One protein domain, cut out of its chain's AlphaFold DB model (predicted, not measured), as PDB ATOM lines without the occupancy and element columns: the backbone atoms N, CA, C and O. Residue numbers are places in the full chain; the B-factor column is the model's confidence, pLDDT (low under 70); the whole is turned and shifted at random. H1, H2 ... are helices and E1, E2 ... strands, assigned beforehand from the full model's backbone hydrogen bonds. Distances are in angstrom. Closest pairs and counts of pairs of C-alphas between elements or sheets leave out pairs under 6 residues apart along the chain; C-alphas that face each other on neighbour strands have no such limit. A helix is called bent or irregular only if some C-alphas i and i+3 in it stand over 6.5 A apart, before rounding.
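This is residues 7 to 95 of the 210 residues of the protein "DUF553 domain-containing protein" of Thermococcus celericrescens (UniProt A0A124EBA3). A strongly twisted, curled antiparallel sheet of five strands has its hairpin E2 and E3 turned well away from the long hairpin E4 and E5, whose tip, residues 74 to 79, sticks out at one end. H1 and H3 pack on each other beside the strands, H1 reaching E3 and the first residues of E4, while H2 lies off the sheet at the other end of the long axis. The printed part has 89 residues, with three named helices and five named strands in the order E1 E2 E3 H1 H2 E4 E5 H3; the sheet order is E3 E2 E1 E4 E5, and the class is mixed, helices and strands. The whole is compact, with a radius of gyration of the C-alphas of 13.5 A, yet elongated, spanning 45 by 28 by 24 A.

E1, residues 7 to 13, forms a hairpin with E2, residues 20 to 27, with N 9 and O 22 at 2.8 A. E2 forms a hairpin with E3, residues 30 to 34, where N 32 and O 25 are 2.8 A apart; E1, E2 and E3 are a meander, each strand the antiparallel neighbour of the one before. H1, residues 43 to 53, is on the sheet at a height over the sheet of 8.4 A, over none of the strands; its closest C-alphas to E3 are those of Pro 43 and Phe 32, 6.8 A. H2, residues 55 to 58, is not on the sheet and meets H1 only through their link. E4, residues 64 to 75, is antiparallel to E1, with N 10 and O 68 at 2.9 A. E4 and E5, residues 78 to 88, form a hairpin, with N 71 and O 82 at 2.8 A. H3, residues 89 to 93, touches H1, the closest C-alphas being those of Phe 92 and Pro 43, 4.5 A. H3 is on the sheet too, at a height over the sheet of 5.1 A, over none of the strands. Every O i to N i+4 pair is within hydrogen-bond range in H1 and H3; H2 is too short for such a pair.

E1 begins at C-alpha 7, (-24.558, 30.266, 6.484), and measures 19.1 A, E2 22.1 A and E3 12.9 A. H1 measures 14.4 A and is neither bent nor irregular, but only just: C-alphas 50 and 53 are 6.2 A apart. H2 measures 5.1 A. E4 measures 32.3 A, ending at C-alpha 75, (-17.358, 24.159, 18.644), and E5 30.2 A. H3 measures 6.5 A and ends at C-alpha 93, (-38.179, 38.885, -3.981).

The two C-alphas farthest apart are those of Gly 59 and Lys 76, 45.5 A. The printed part has no cut, and no link is long. The mean pLDDT of the printed part is 91.6, and residue 37 alone is under 70.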
ATOM      1  N   TYR A   7     -23.315  30.858   6.965       93.75
ATOM      2  CA  TYR A   7     -24.558  30.266   6.484       93.75
ATOM      3  C   TYR A   7     -24.343  29.618   5.118       93.75
ATOM      4  O   TYR A   7     -23.580  30.122   4.298       93.75
ATOM      5  N   VAL A   8     -25.003  28.492   4.871       95.12
ATOM      6  CA  VAL A   8     -25.047  27.834   3.560       95.12
ATOM      7  C   VAL A   8     -26.497  27.702   3.140       95.12
ATOM      8  O   VAL A   8     -27.339  27.255   3.920       95.12
ATOM      9  N   LEU A   9     -26.781  28.101   1.909       96.19
ATOM     10  CA  LEU A   9     -28.084  27.996   1.280       96.19
ATOM     11  C   LEU A   9     -28.041  26.827   0.304       96.19
ATOM     12  O   LEU A   9     -27.246  26.832  -0.630       96.19
ATOM     13  N   SER A  10     -28.906  25.841   0.522       97.38
ATOM     14  CA  SER A  10     -29.216  24.805  -0.462       97.38
ATOM     15  C   SER A  10     -30.446  25.254  -1.235       97.38
ATOM     16  O   SER A  10     -31.542  25.253  -0.676       97.38
ATOM     17  N   ILE A  11     -30.249  25.675  -2.478       97.38
ATOM     18  CA  ILE A  11     -31.245  26.312  -3.340       97.38
ATOM     19  C   ILE A  11     -31.849  25.273  -4.279       97.38
ATOM     20  O   ILE A  11     -31.133  24.521  -4.941       97.38
ATOM     21  N   GLU A  12     -33.173  25.273  -4.354       97.88
ATOM     22  CA  GLU A  12     -33.953  24.467  -5.281       97.88
ATOM     23  C   GLU A  12     -34.632  25.379  -6.302       97.88
ATOM     24  O   GLU A  12     -35.150  26.446  -5.955       97.88
ATOM     25  N   PHE A  13     -34.658  24.944  -7.561       97.25
ATOM     26  CA  PHE A  13     -35.316  25.668  -8.642       97.25
ATOM     27  C   PHE A  13     -36.608  24.965  -9.054       97.25
ATOM     28  O   PHE A  13     -36.690  23.740  -9.041       97.25
ATOM     29  N   GLU A  14     -37.618  25.733  -9.456       96.25
ATOM     30  CA  GLU A  14     -38.904  25.183  -9.903       96.25
ATOM     31  C   GLU A  14     -38.785  24.459 -11.248       96.25
ATOM     32  O   GLU A  14     -39.437  23.442 -11.480       96.25
ATOM     33  N   ASN A  15     -37.946  24.990 -12.138       95.00
ATOM     34  CA  ASN A  15     -37.803  24.536 -13.519       95.00
ATOM     35  C   ASN A  15     -36.509  23.757 -13.791       95.00
ATOM     36  O   ASN A  15     -36.223  23.459 -14.946       95.00
ATOM     37  N   SER A  16     -35.738  23.399 -12.760       93.31
ATOM     38  CA  SER A  16     -34.520  22.596 -12.915       93.31
ATOM     39  C   SER A  16     -34.413  21.529 -11.823       93.31
ATOM     40  O   SER A  16     -34.577  21.842 -10.646       93.31
ATOM     41  N   PRO A  17     -34.071  20.274 -12.176       91.50
ATOM     42  CA  PRO A  17     -33.794  19.228 -11.193       91.50
ATOM     43  C   PRO A  17     -32.420  19.388 -10.520       91.50
ATOM     44  O   PRO A  17     -32.137  18.710  -9.534       91.50
ATOM     45  N   ILE A  18     -31.543  20.239 -11.063       90.50
ATOM     46  CA  ILE A  18     -30.220  20.530 -10.504       90.50
ATOM     47  C   ILE A  18     -30.353  21.776  -9.632       90.50
ATOM     48  O   ILE A  18     -30.605  22.857 -10.159       90.50
ATOM     49  N   GLY A  19     -30.192  21.613  -8.317       93.50
ATOM     50  CA  GLY A  19     -30.130  22.720  -7.361       93.50
ATOM     51  C   GLY A  19     -28.775  23.432  -7.351       93.50
ATOM     52  O   GLY A  19     -27.857  23.079  -8.091       93.50
ATOM     53  N   HIS A  20     -28.633  24.416  -6.467       95.12
ATOM     54  CA  HIS A  20     -27.387  25.162  -6.268       95.12
ATOM     55  C   HIS A  20     -27.051  25.288  -4.783       95.12
ATOM     56  O   HIS A  20     -27.931  25.224  -3.929       95.12
ATOM     57  N   ALA A  21     -25.774  25.472  -4.462       94.94
ATOM     58  CA  ALA A  21     -25.334  25.735  -3.100       94.94
ATOM     59  C   ALA A  21     -24.514  27.022  -3.062       94.94
ATOM     60  O   ALA A  21     -23.512  27.137  -3.763       94.94
ATOM     61  N   ALA A  22     -24.919  27.956  -2.205       95.06
ATOM     62  CA  ALA A  22     -24.237  29.233  -2.026       95.06
ATOM     63  C   ALA A  22     -23.913  29.473  -0.551       95.06
ATOM     64  O   ALA A  22     -24.629  29.021   0.348       95.06
ATOM     65  N   VAL A  23     -22.828  30.198  -0.287       93.56
ATOM     66  CA  VAL A  23     -22.521  30.681   1.061       93.56
ATOM     67  C   VAL A  23     -23.275  31.986   1.284       93.56
ATOM     68  O   VAL A  23     -23.516  32.745   0.353       93.56
ATOM     69  N   ALA A  24     -23.652  32.271   2.523       92.81
ATOM     70  CA  ALA A  24     -24.160  33.568   2.920       92.81
ATOM     71  C   ALA A  24     -23.586  33.997   4.269       92.81
ATOM     72  O   ALA A  24     -23.152  33.191   5.100       92.81
ATOM     73  N   ILE A  25     -23.631  35.301   4.497       91.38
ATOM     74  CA  ILE A  25     -23.421  35.914   5.803       91.38
ATOM     75  C   ILE A  25     -24.706  36.594   6.244       91.38
ATOM     76  O   ILE A  25     -25.542  36.956   5.420       91.38
ATOM     77  N   LYS A  26     -24.859  36.761   7.556       90.62
ATOM     78  CA  LYS A  26     -25.986  37.484   8.131       90.62
ATOM     79  C   LYS A  26     -25.486  38.761   8.784       90.62
ATOM     80  O   LYS A  26     -24.712  38.692   9.737       90.62
ATOM     81  N   LEU A  27     -25.915  39.911   8.277       89.31
ATOM     82  CA  LEU A  27     -25.565  41.222   8.819       89.31
ATOM     83  C   LEU A  27     -26.854  41.937   9.206       89.31
ATOM     84  O   LEU A  27     -27.785  42.009   8.415       89.31
ATOM     85  N   SER A  28     -26.933  42.413  10.449       87.31
ATOM     86  CA  SER A  28     -28.101  43.149  10.965       87.31
ATOM     87  C   SER A  28     -29.458  42.446  10.778       87.31
ATOM     88  O   SER A  28     -30.492  43.099  10.746       87.31
ATOM     89  N   GLY A  29     -29.471  41.111  10.700       87.88
ATOM     90  CA  GLY A  29     -30.694  40.323  10.515       87.88
ATOM     91  C   GLY A  29     -30.957  39.871   9.077       87.88
ATOM     92  O   GLY A  29     -31.735  38.935   8.895       87.88
ATOM     93  N   GLU A  30     -30.255  40.435   8.097       90.50
ATOM     94  CA  GLU A  30     -30.435  40.174   6.666       90.50
ATOM     95  C   GLU A  30     -29.365  39.219   6.134       90.50
ATOM     96  O   GLU A  30     -28.216  39.245   6.586       90.50
ATOM     97  N   TYR A  31     -29.746  38.356   5.188       92.50
ATOM     98  CA  TYR A  31     -28.812  37.456   4.517       92.50
ATOM     99  C   TYR A  31     -28.209  38.128   3.291       92.50
ATOM    100  O   TYR A  31     -28.925  38.691   2.473       92.50
ATOM    101  N   PHE A  32     -26.901  37.973   3.132       93.19
ATOM    102  CA  PHE A  32     -26.158  38.404   1.959       93.19
ATOM    103  C   PHE A  32     -25.409  37.221   1.379       93.19
ATOM    104  O   PHE A  32     -24.667  36.536   2.090       93.19
ATOM    105  N   ILE A  33     -25.633  36.970   0.099       94.06
ATOM    106  CA  ILE A  33     -25.214  35.764  -0.594       94.06
ATOM    107  C   ILE A  33     -23.836  36.010  -1.204       94.06
ATOM    108  O   ILE A  33     -23.609  36.942  -1.975       94.06
ATOM    109  N   LEU A  34     -22.904  35.163  -0.783       90.44
ATOM    110  CA  LEU A  34     -21.516  35.076  -1.203       90.44
ATOM    111  C   LEU A  34     -21.391  33.829  -2.079       90.44
ATOM    112  O   LEU A  34     -21.040  32.746  -1.606       90.44
ATOM    113  N   ASP A  35     -21.756  33.967  -3.347       85.81
ATOM    114  CA  ASP A  35     -21.575  32.892  -4.320       85.81
ATOM    115  C   ASP A  35     -20.125  32.866  -4.849       85.81
ATOM    116  O   ASP A  35     -19.243  33.562  -4.342       85.81
ATOM    117  N   GLN A  36     -19.853  32.041  -5.858       78.12
ATOM    118  CA  GLN A  36     -18.510  31.762  -6.376       78.12
ATOM    119  C   GLN A  36     -17.722  33.012  -6.816       78.12
ATOM    120  O   GLN A  36     -16.488  32.972  -6.797       78.12
ATOM    121  N   HIS A  37     -18.387  34.124  -7.157       67.94
ATOM    122  CA  HIS A  37     -17.743  35.375  -7.566       67.94
ATOM    123  C   HIS A  37     -18.430  36.613  -6.956       67.94
ATOM    124  O   HIS A  37     -19.655  36.625  -6.849       67.94
ATOM    125  N   PRO A  38     -17.667  37.667  -6.591       70.44
ATOM    126  CA  PRO A  38     -18.222  38.986  -6.298       70.44
ATOM    127  C   PRO A  38     -19.058  39.529  -7.470       70.44
ATOM    128  O   PRO A  38     -18.798  39.164  -8.621       70.44
ATOM    129  N   PRO A  39     -19.985  40.466  -7.215       82.69
ATOM    130  CA  PRO A  39     -20.257  41.130  -5.936       82.69
ATOM    131  C   PRO A  39     -21.134  40.308  -4.978       82.69
ATOM    132  O   PRO A  39     -21.764  39.329  -5.359       82.69
ATOM    133  N   VAL A  40     -21.149  40.724  -3.709       89.94
ATOM    134  CA  VAL A  40     -22.097  40.215  -2.707       89.94
ATOM    135  C   VAL A  40     -23.506  40.658  -3.096       89.94
ATOM    136  O   VAL A  40     -23.686  41.828  -3.420       89.94
ATOM    137  N   MET A  41     -24.486  39.757  -3.039       93.06
ATOM    138  CA  MET A  41     -25.865  40.046  -3.451       93.06
ATOM    139  C   MET A  41     -26.828  39.923  -2.271       93.06
ATOM    140  O   MET A  41     -26.688  39.023  -1.441       93.06
ATOM    141  N   ASP A  42     -27.819  40.807  -2.195       94.25
ATOM    142  CA  ASP A  42     -29.009  40.553  -1.378       94.25
ATOM    143  C   ASP A  42     -29.916  39.497  -2.052       94.25
ATOM    144  O   ASP A  42     -29.676  39.108  -3.203       94.25
ATOM    145  N   PRO A  43     -30.918  38.949  -1.340       94.38
ATOM    146  CA  PRO A  43     -31.753  37.883  -1.881       94.38
ATOM    147  C   PRO A  43     -32.495  38.289  -3.162       94.38
ATOM    148  O   PRO A  43     -32.582  37.486  -4.089       94.38
ATOM    149  N   GLY A  44     -32.986  39.523  -3.257       94.62
ATOM    150  CA  GLY A  44     -33.716  40.005  -4.427       94.62
ATOM    151  C   GLY A  44     -32.831  40.069  -5.661       94.62
ATOM    152  O   GLY A  44     -33.145  39.470  -6.694       94.62
ATOM    153  N   THR A  45     -31.656  40.675  -5.511       94.12
ATOM    154  CA  THR A  45     -30.617  40.699  -6.540       94.12
ATOM    155  C   THR A  45     -30.235  39.286  -6.985       94.12
ATOM    156  O   THR A  45     -30.130  39.001  -8.179       94.12
ATOM    157  N   TYR A  46     -30.066  38.363  -6.036       94.94
ATOM    158  CA  TYR A  46     -29.677  36.985  -6.328       94.94
ATOM    159  C   TYR A  46     -30.781  36.191  -7.048       94.94
ATOM    160  O   TYR A  46     -30.494  35.350  -7.901       94.94
ATOM    161  N   TYR A  47     -32.052  36.483  -6.764       95.00
ATOM    162  CA  TYR A  47     -33.179  35.947  -7.527       95.00
ATOM    163  C   TYR A  47     -33.144  36.428  -8.982       95.00
ATOM    164  O   TYR A  47     -33.245  35.622  -9.911       95.00
ATOM    165  N   THR A  48     -32.935  37.730  -9.190       93.75
ATOM    166  CA  THR A  48     -32.808  38.328 -10.528       93.75
ATOM    167  C   THR A  48     -31.596  37.780 -11.282       93.75
ATOM    168  O   THR A  48     -31.690  37.513 -12.479       93.75
ATOM    169  N   TYR A  49     -30.484  37.519 -10.594       93.06
ATOM    170  CA  TYR A  49     -29.293  36.909 -11.182       93.06
ATOM    171  C   TYR A  49     -29.586  35.566 -11.861       93.06
ATOM    172  O   TYR A  49     -29.245  35.378 -13.033       93.06
ATOM    173  N   TRP A  50     -30.269  34.657 -11.164       93.94
ATOM    174  CA  TRP A  50     -30.616  33.342 -11.707       93.94
ATOM    175  C   TRP A  50     -31.708  33.402 -12.775       93.94
ATOM    176  O   TRP A  50     -31.630  32.692 -13.781       93.94
ATOM    177  N   LEU A  51     -32.706  34.267 -12.590       94.25
ATOM    178  CA  LEU A  51     -33.829  34.380 -13.516       94.25
ATOM    179  C   LEU A  51     -33.461  35.113 -14.815       94.25
ATOM    180  O   LEU A  51     -33.943  34.758 -15.892       94.25
ATOM    181  N   VAL A  52     -32.639  36.157 -14.724       92.75
ATOM    182  CA  VAL A  52     -32.397  37.105 -15.820       92.75
ATOM    183  C   VAL A  52     -30.960  37.030 -16.313       92.75
ATOM    184  O   VAL A  52     -30.744  36.755 -17.492       92.75
ATOM    185  N   TYR A  53     -29.973  37.257 -15.445       90.31
ATOM    186  CA  TYR A  53     -28.591  37.484 -15.893       90.31
ATOM    187  C   TYR A  53     -27.905  36.203 -16.374       90.31
ATOM    188  O   TYR A  53     -27.165  36.225 -17.356       90.31
ATOM    189  N   GLN A  54     -28.214  35.064 -15.753       88.56
ATOM    190  CA  GLN A  54     -27.670  33.767 -16.160       88.56
ATOM    191  C   GLN A  54     -28.351  33.155 -17.387       88.56
ATOM    192  O   GLN A  54     -27.829  32.211 -17.984       88.56
ATOM    193  N   ARG A  55     -29.481  33.715 -17.834       88.62
ATOM    194  CA  ARG A  55     -30.249  33.172 -18.960       88.62
ATOM    195  C   ARG A  55     -29.431  33.060 -20.246       88.62
ATOM    196  O   ARG A  55     -29.613  32.111 -21.001       88.62
ATOM    197  N   GLY A  56     -28.533  34.013 -20.500       84.44
ATOM    198  CA  GLY A  56     -27.667  33.982 -21.683       84.44
ATOM    199  C   GLY A  56     -26.690  32.801 -21.681       84.44
ATOM    200  O   GLY A  56     -26.424  32.227 -22.733       84.44
ATOM    201  N   SER A  57     -26.191  32.419 -20.504       84.88
ATOM    202  CA  SER A  57     -25.226  31.328 -20.330       84.88
ATOM    203  C   SER A  57     -25.895  29.962 -20.181       84.88
ATOM    204  O   SER A  57     -25.351  28.965 -20.647       84.88
ATOM    205  N   LEU A  58     -27.076  29.913 -19.559       85.88
ATOM    206  CA  LEU A  58     -27.811  28.676 -19.279       85.88
ATOM    207  C   LEU A  58     -28.857  28.327 -20.349       85.88
ATOM    208  O   LEU A  58     -29.365  27.212 -20.370       85.88
ATOM    209  N   GLY A  59     -29.198  29.264 -21.239       88.12
ATOM    210  CA  GLY A  59     -30.260  29.116 -22.244       88.12
ATOM    211  C   GLY A  59     -31.670  29.402 -21.709       88.12
ATOM    212  O   GLY A  59     -32.557  29.783 -22.476       88.12
ATOM    213  N   GLU A  60     -31.873  29.312 -20.396       91.81
ATOM    214  CA  GLU A  60     -33.108  29.668 -19.701       91.81
ATOM    215  C   GLU A  60     -32.826  30.339 -18.350       91.81
ATOM    216  O   GLU A  60     -31.730  30.233 -17.805       91.81
ATOM    217  N   GLY A  61     -33.812  31.075 -17.836       93.44
ATOM    218  CA  GLY A  61     -33.754  31.621 -16.482       93.44
ATOM    219  C   GLY A  61     -34.175  30.565 -15.469       93.44
ATOM    220  O   GLY A  61     -35.137  29.836 -15.718       93.44
ATOM    221  N   LEU A  62     -33.491  30.492 -14.331       95.06
ATOM    222  CA  LEU A  62     -33.849  29.575 -13.252       95.06
ATOM    223  C   LEU A  62     -34.697  30.294 -12.200       95.06
ATOM    224  O   LEU A  62     -34.308  31.334 -11.668       95.06
ATOM    225  N   LEU A  63     -35.871  29.735 -11.908       95.69
ATOM    226  CA  LEU A  63     -36.806  30.253 -10.911       95.69
ATOM    227  C   LEU A  63     -36.493  29.623  -9.559       95.69
ATOM    228  O   LEU A  63     -36.698  28.423  -9.381       95.69
ATOM    229  N   ILE A  64     -35.987  30.408  -8.607       96.69
ATOM    230  CA  ILE A  64     -35.749  29.922  -7.243       96.69
ATOM    231  C   ILE A  64     -37.098  29.576  -6.612       96.69
ATOM    232  O   ILE A  64     -37.934  30.457  -6.438       96.69
ATOM    233  N   SER A  65     -37.278  28.313  -6.228       97.00
ATOM    234  CA  SER A  65     -38.448  27.856  -5.478       97.00
ATOM    235  C   SER A  65     -38.284  28.172  -3.994       97.00
ATOM    236  O   SER A  65     -39.123  28.822  -3.363       97.00
ATOM    237  N   ASN A  66     -37.173  27.704  -3.425       97.19
ATOM    238  CA  ASN A  66     -36.828  27.896  -2.029       97.19
ATOM    239  C   ASN A  66     -35.319  27.711  -1.807       97.19
ATOM    240  O   ASN A  66     -34.610  27.164  -2.653       97.19
ATOM    241  N   ALA A  67     -34.837  28.143  -0.645       97.69
ATOM    242  CA  ALA A  67     -33.504  27.831  -0.161       97.69
ATOM    243  C   ALA A  67     -33.558  27.359   1.293       97.69
ATOM    244  O   ALA A  67     -33.980  28.096   2.186       97.69
ATOM    245  N   THR A  68     -33.083  26.144   1.559       98.06
ATOM    246  CA  THR A  68     -32.884  25.675   2.934       98.06
ATOM    247  C   THR A  68     -31.608  26.287   3.504       98.06
ATOM    248  O   THR A  68     -30.537  26.143   2.915       98.06
ATOM    249  N   ILE A  69     -31.712  26.930   4.668       97.31
ATOM    250  CA  ILE A  69     -30.584  27.592   5.325       97.31
ATOM    251  C   ILE A  69     -29.983  26.678   6.391       97.31
ATOM    252  O   ILE A  69     -30.673  26.224   7.314       97.31
ATOM    253  N   TYR A  70     -28.672  26.489   6.301       96.69
ATOM    254  CA  TYR A  70     -27.855  25.809   7.290       96.69
ATOM    255  C   TYR A  70     -26.907  26.799   7.965       96.69
ATOM    256  O   TYR A  70     -26.185  27.531   7.295       96.69
ATOM    257  N   GLU A  71     -26.888  26.809   9.293       94.94
ATOM    258  CA  GLU A  71     -25.881  27.498  10.094       94.94
ATOM    259  C   GLU A  71     -24.711  26.555  10.357       94.94
ATOM    260  O   GLU A  71     -24.899  25.446  10.867       94.94
ATOM    261  N   ILE A  72     -23.508  27.010  10.021       91.50
ATOM    262  CA  ILE A  72     -22.257  26.299  10.245       91.50
ATOM    263  C   ILE A  72     -21.454  27.060  11.297       91.50
ATOM    264  O   ILE A  72     -21.025  28.198  11.086       91.50
ATOM    265  N   SER A  73     -21.229  26.421  12.441       90.56
ATOM    266  CA  SER A  73     -20.456  26.971  13.557       90.56
ATOM    267  C   SER A  73     -19.331  26.026  13.968       90.56
ATOM    268  O   SER A  73     -19.374  24.827  13.689       90.56
ATOM    269  N   ARG A  74     -18.290  26.576  14.601       86.25
ATOM    270  CA  ARG A  74     -17.209  25.780  15.196       86.25
ATOM    271  C   ARG A  74     -17.441  25.654  16.694       86.25
ATOM    272  O   ARG A  74     -17.556  26.675  17.367       86.25
ATOM    273  N   ASP A  75     -17.438  24.428  17.206       83.00
ATOM    274  CA  ASP A  75     -17.358  24.159  18.644       83.00
ATOM    275  C   ASP A  75     -16.054  23.416  18.941       83.00
ATOM    276  O   ASP A  75     -15.892  22.244  18.606       83.00
ATOM    277  N   LYS A  76     -15.095  24.128  19.545       80.75
ATOM    278  CA  LYS A  76     -13.731  23.651  19.831       80.75
ATOM    279  C   LYS A  76     -13.017  23.130  18.571       80.75
ATOM    280  O   LYS A  76     -12.385  23.924  17.879       80.75
ATOM    281  N   ASN A  77     -13.136  21.829  18.286       78.00
ATOM    282  CA  ASN A  77     -12.513  21.124  17.160       78.00
ATOM    283  C   ASN A  77     -13.527  20.538  16.161       78.00
ATOM    284  O   ASN A  77     -13.104  20.015  15.132       78.00
ATOM    285  N   ASP A  78     -14.828  20.637  16.436       84.69
ATOM    286  CA  ASP A  78     -15.881  20.071  15.598       84.69
ATOM    287  C   ASP A  78     -16.634  21.157  14.821       84.69
ATOM    288  O   ASP A  78     -16.743  22.319  15.233       84.69
ATOM    289  N   VAL A  79     -17.162  20.762  13.663       87.56
ATOM    290  CA  VAL A  79     -18.041  21.591  12.838       87.56
ATOM    291  C   VAL A  79     -19.479  21.172  13.109       87.56
ATOM    292  O   VAL A  79     -19.872  20.045  12.815       87.56
ATOM    293  N   MET A  80     -20.275  22.090  13.646       90.88
ATOM    294  CA  MET A  80     -21.707  21.886  13.831       90.88
ATOM    295  C   MET A  80     -22.470  22.478  12.652       90.88
ATOM    296  O   MET A  80     -22.289  23.650  12.323       90.88
ATOM    297  N   VAL A  81     -23.362  21.680  12.065       93.06
ATOM    298  CA  VAL A  81     -24.261  22.100  10.985       93.06
ATOM    299  C   VAL A  81     -25.700  21.965  11.465       93.06
ATOM    300  O   VAL A  81     -26.124  20.885  11.876       93.06
ATOM    301  N   ARG A  82     -26.466  23.058  11.427       95.31
ATOM    302  CA  ARG A  82     -27.869  23.079  11.862       95.31
ATOM    303  C   ARG A  82     -28.749  23.670  10.776       95.31
ATOM    304  O   ARG A  82     -28.494  24.778  10.328       95.31
ATOM    305  N   LYS A  83     -29.826  22.979  10.399       96.81
ATOM    306  CA  LYS A  83     -30.901  23.599   9.613       96.81
ATOM    307  C   LYS A  83     -31.607  24.630  10.492       96.81
ATOM    308  O   LYS A  83     -32.129  24.267  11.545       96.81
ATOM    309  N   ILE A  84     -31.623  25.888  10.063       96.31
ATOM    310  CA  ILE A  84     -32.219  26.990  10.834       96.31
ATOM    311  C   ILE A  84     -33.496  27.547  10.210       96.31
ATOM    312  O   ILE A  84     -34.249  28.237  10.889       96.31
ATOM    313  N   GLY A  85     -33.760  27.254   8.936       96.00
ATOM    314  CA  GLY A  85     -34.942  27.766   8.256       96.00
ATOM    315  C   GLY A  85     -34.979  27.442   6.771       96.00
ATOM    316  O   GLY A  85     -34.135  26.704   6.256       96.00
ATOM    317  N   ILE A  86     -35.988  27.995   6.109       97.00
ATOM    318  CA  ILE A  86     -36.188  27.949   4.663       97.00
ATOM    319  C   ILE A  86     -36.581  29.364   4.235       97.00
ATOM    320  O   ILE A  86     -37.426  29.971   4.887       97.00
ATOM    321  N   LEU A  87     -35.962  29.873   3.173       96.06
ATOM    322  CA  LEU A  87     -36.414  31.059   2.451       96.06
ATOM    323  C   LEU A  87     -37.247  30.599   1.259       96.06
ATOM    324  O   LEU A  87     -36.796  29.762   0.482       96.06
ATOM    325  N   SER A  88     -38.454  31.121   1.117       95.94
ATOM    326  CA  SER A  88     -39.303  30.936  -0.058       95.94
ATOM    327  C   SER A  88     -38.904  31.882  -1.193       95.94
ATOM    328  O   SER A  88     -38.239  32.891  -0.968       95.94
ATOM    329  N   ALA A  89     -39.380  31.618  -2.411       94.50
ATOM    330  CA  ALA A  89     -39.250  32.536  -3.546       94.50
ATOM    331  C   ALA A  89     -39.744  33.967  -3.249       94.50
ATOM    332  O   ALA A  89     -39.268  34.932  -3.843       94.50
ATOM    333  N   GLU A  90     -40.738  34.115  -2.369       94.06
ATOM    334  CA  GLU A  90     -41.248  35.424  -1.951       94.06
ATOM    335  C   GLU A  90     -40.272  36.131  -1.001       94.06
ATOM    336  O   GLU A  90     -40.012  37.317  -1.179       94.06
ATOM    337  N   ASP A  91     -39.650  35.397  -0.070       93.88
ATOM    338  CA  ASP A  91     -38.633  35.954   0.834       93.88
ATOM    339  C   ASP A  91     -37.423  36.497   0.061       93.88
ATOM    340  O   ASP A  91     -36.835  37.505   0.454       93.88
ATOM    341  N   PHE A  92     -37.063  35.858  -1.057       93.75
ATOM    342  CA  PHE A  92     -36.040  36.388  -1.957       93.75
ATOM    343  C   PHE A  92     -36.492  37.707  -2.596       93.75
ATOM    344  O   PHE A  92     -35.794  38.709  -2.497       93.75
ATOM    345  N   ARG A  93     -37.683  37.733  -3.206       90.25
ATOM    346  CA  ARG A  93     -38.179  38.885  -3.981       90.25
ATOM    347  C   ARG A  93     -38.465  40.141  -3.150       90.25
ATOM    348  O   ARG A  93     -38.475  41.229  -3.709       90.25
ATOM    349  N   GLN A  94     -38.707  40.012  -1.846       87.81
ATOM    350  CA  GLN A  94     -39.001  41.158  -0.973       87.81
ATOM    351  C   GLN A  94     -37.759  41.915  -0.485       87.81
ATOM    352  O   GLN A  94     -37.890  43.049  -0.027       87.81
ATOM    353  N   ASN A  95     -36.571  41.311  -0.566       79.69
ATOM    354  CA  ASN A  95     -35.338  41.870  -0.011       79.69
ATOM    355  C   ASN A  95     -34.390  42.293  -1.136       79.69
ATOM    356  O   ASN A  95     -33.400  41.611  -1.389       79.69
TER     357      ASN A  95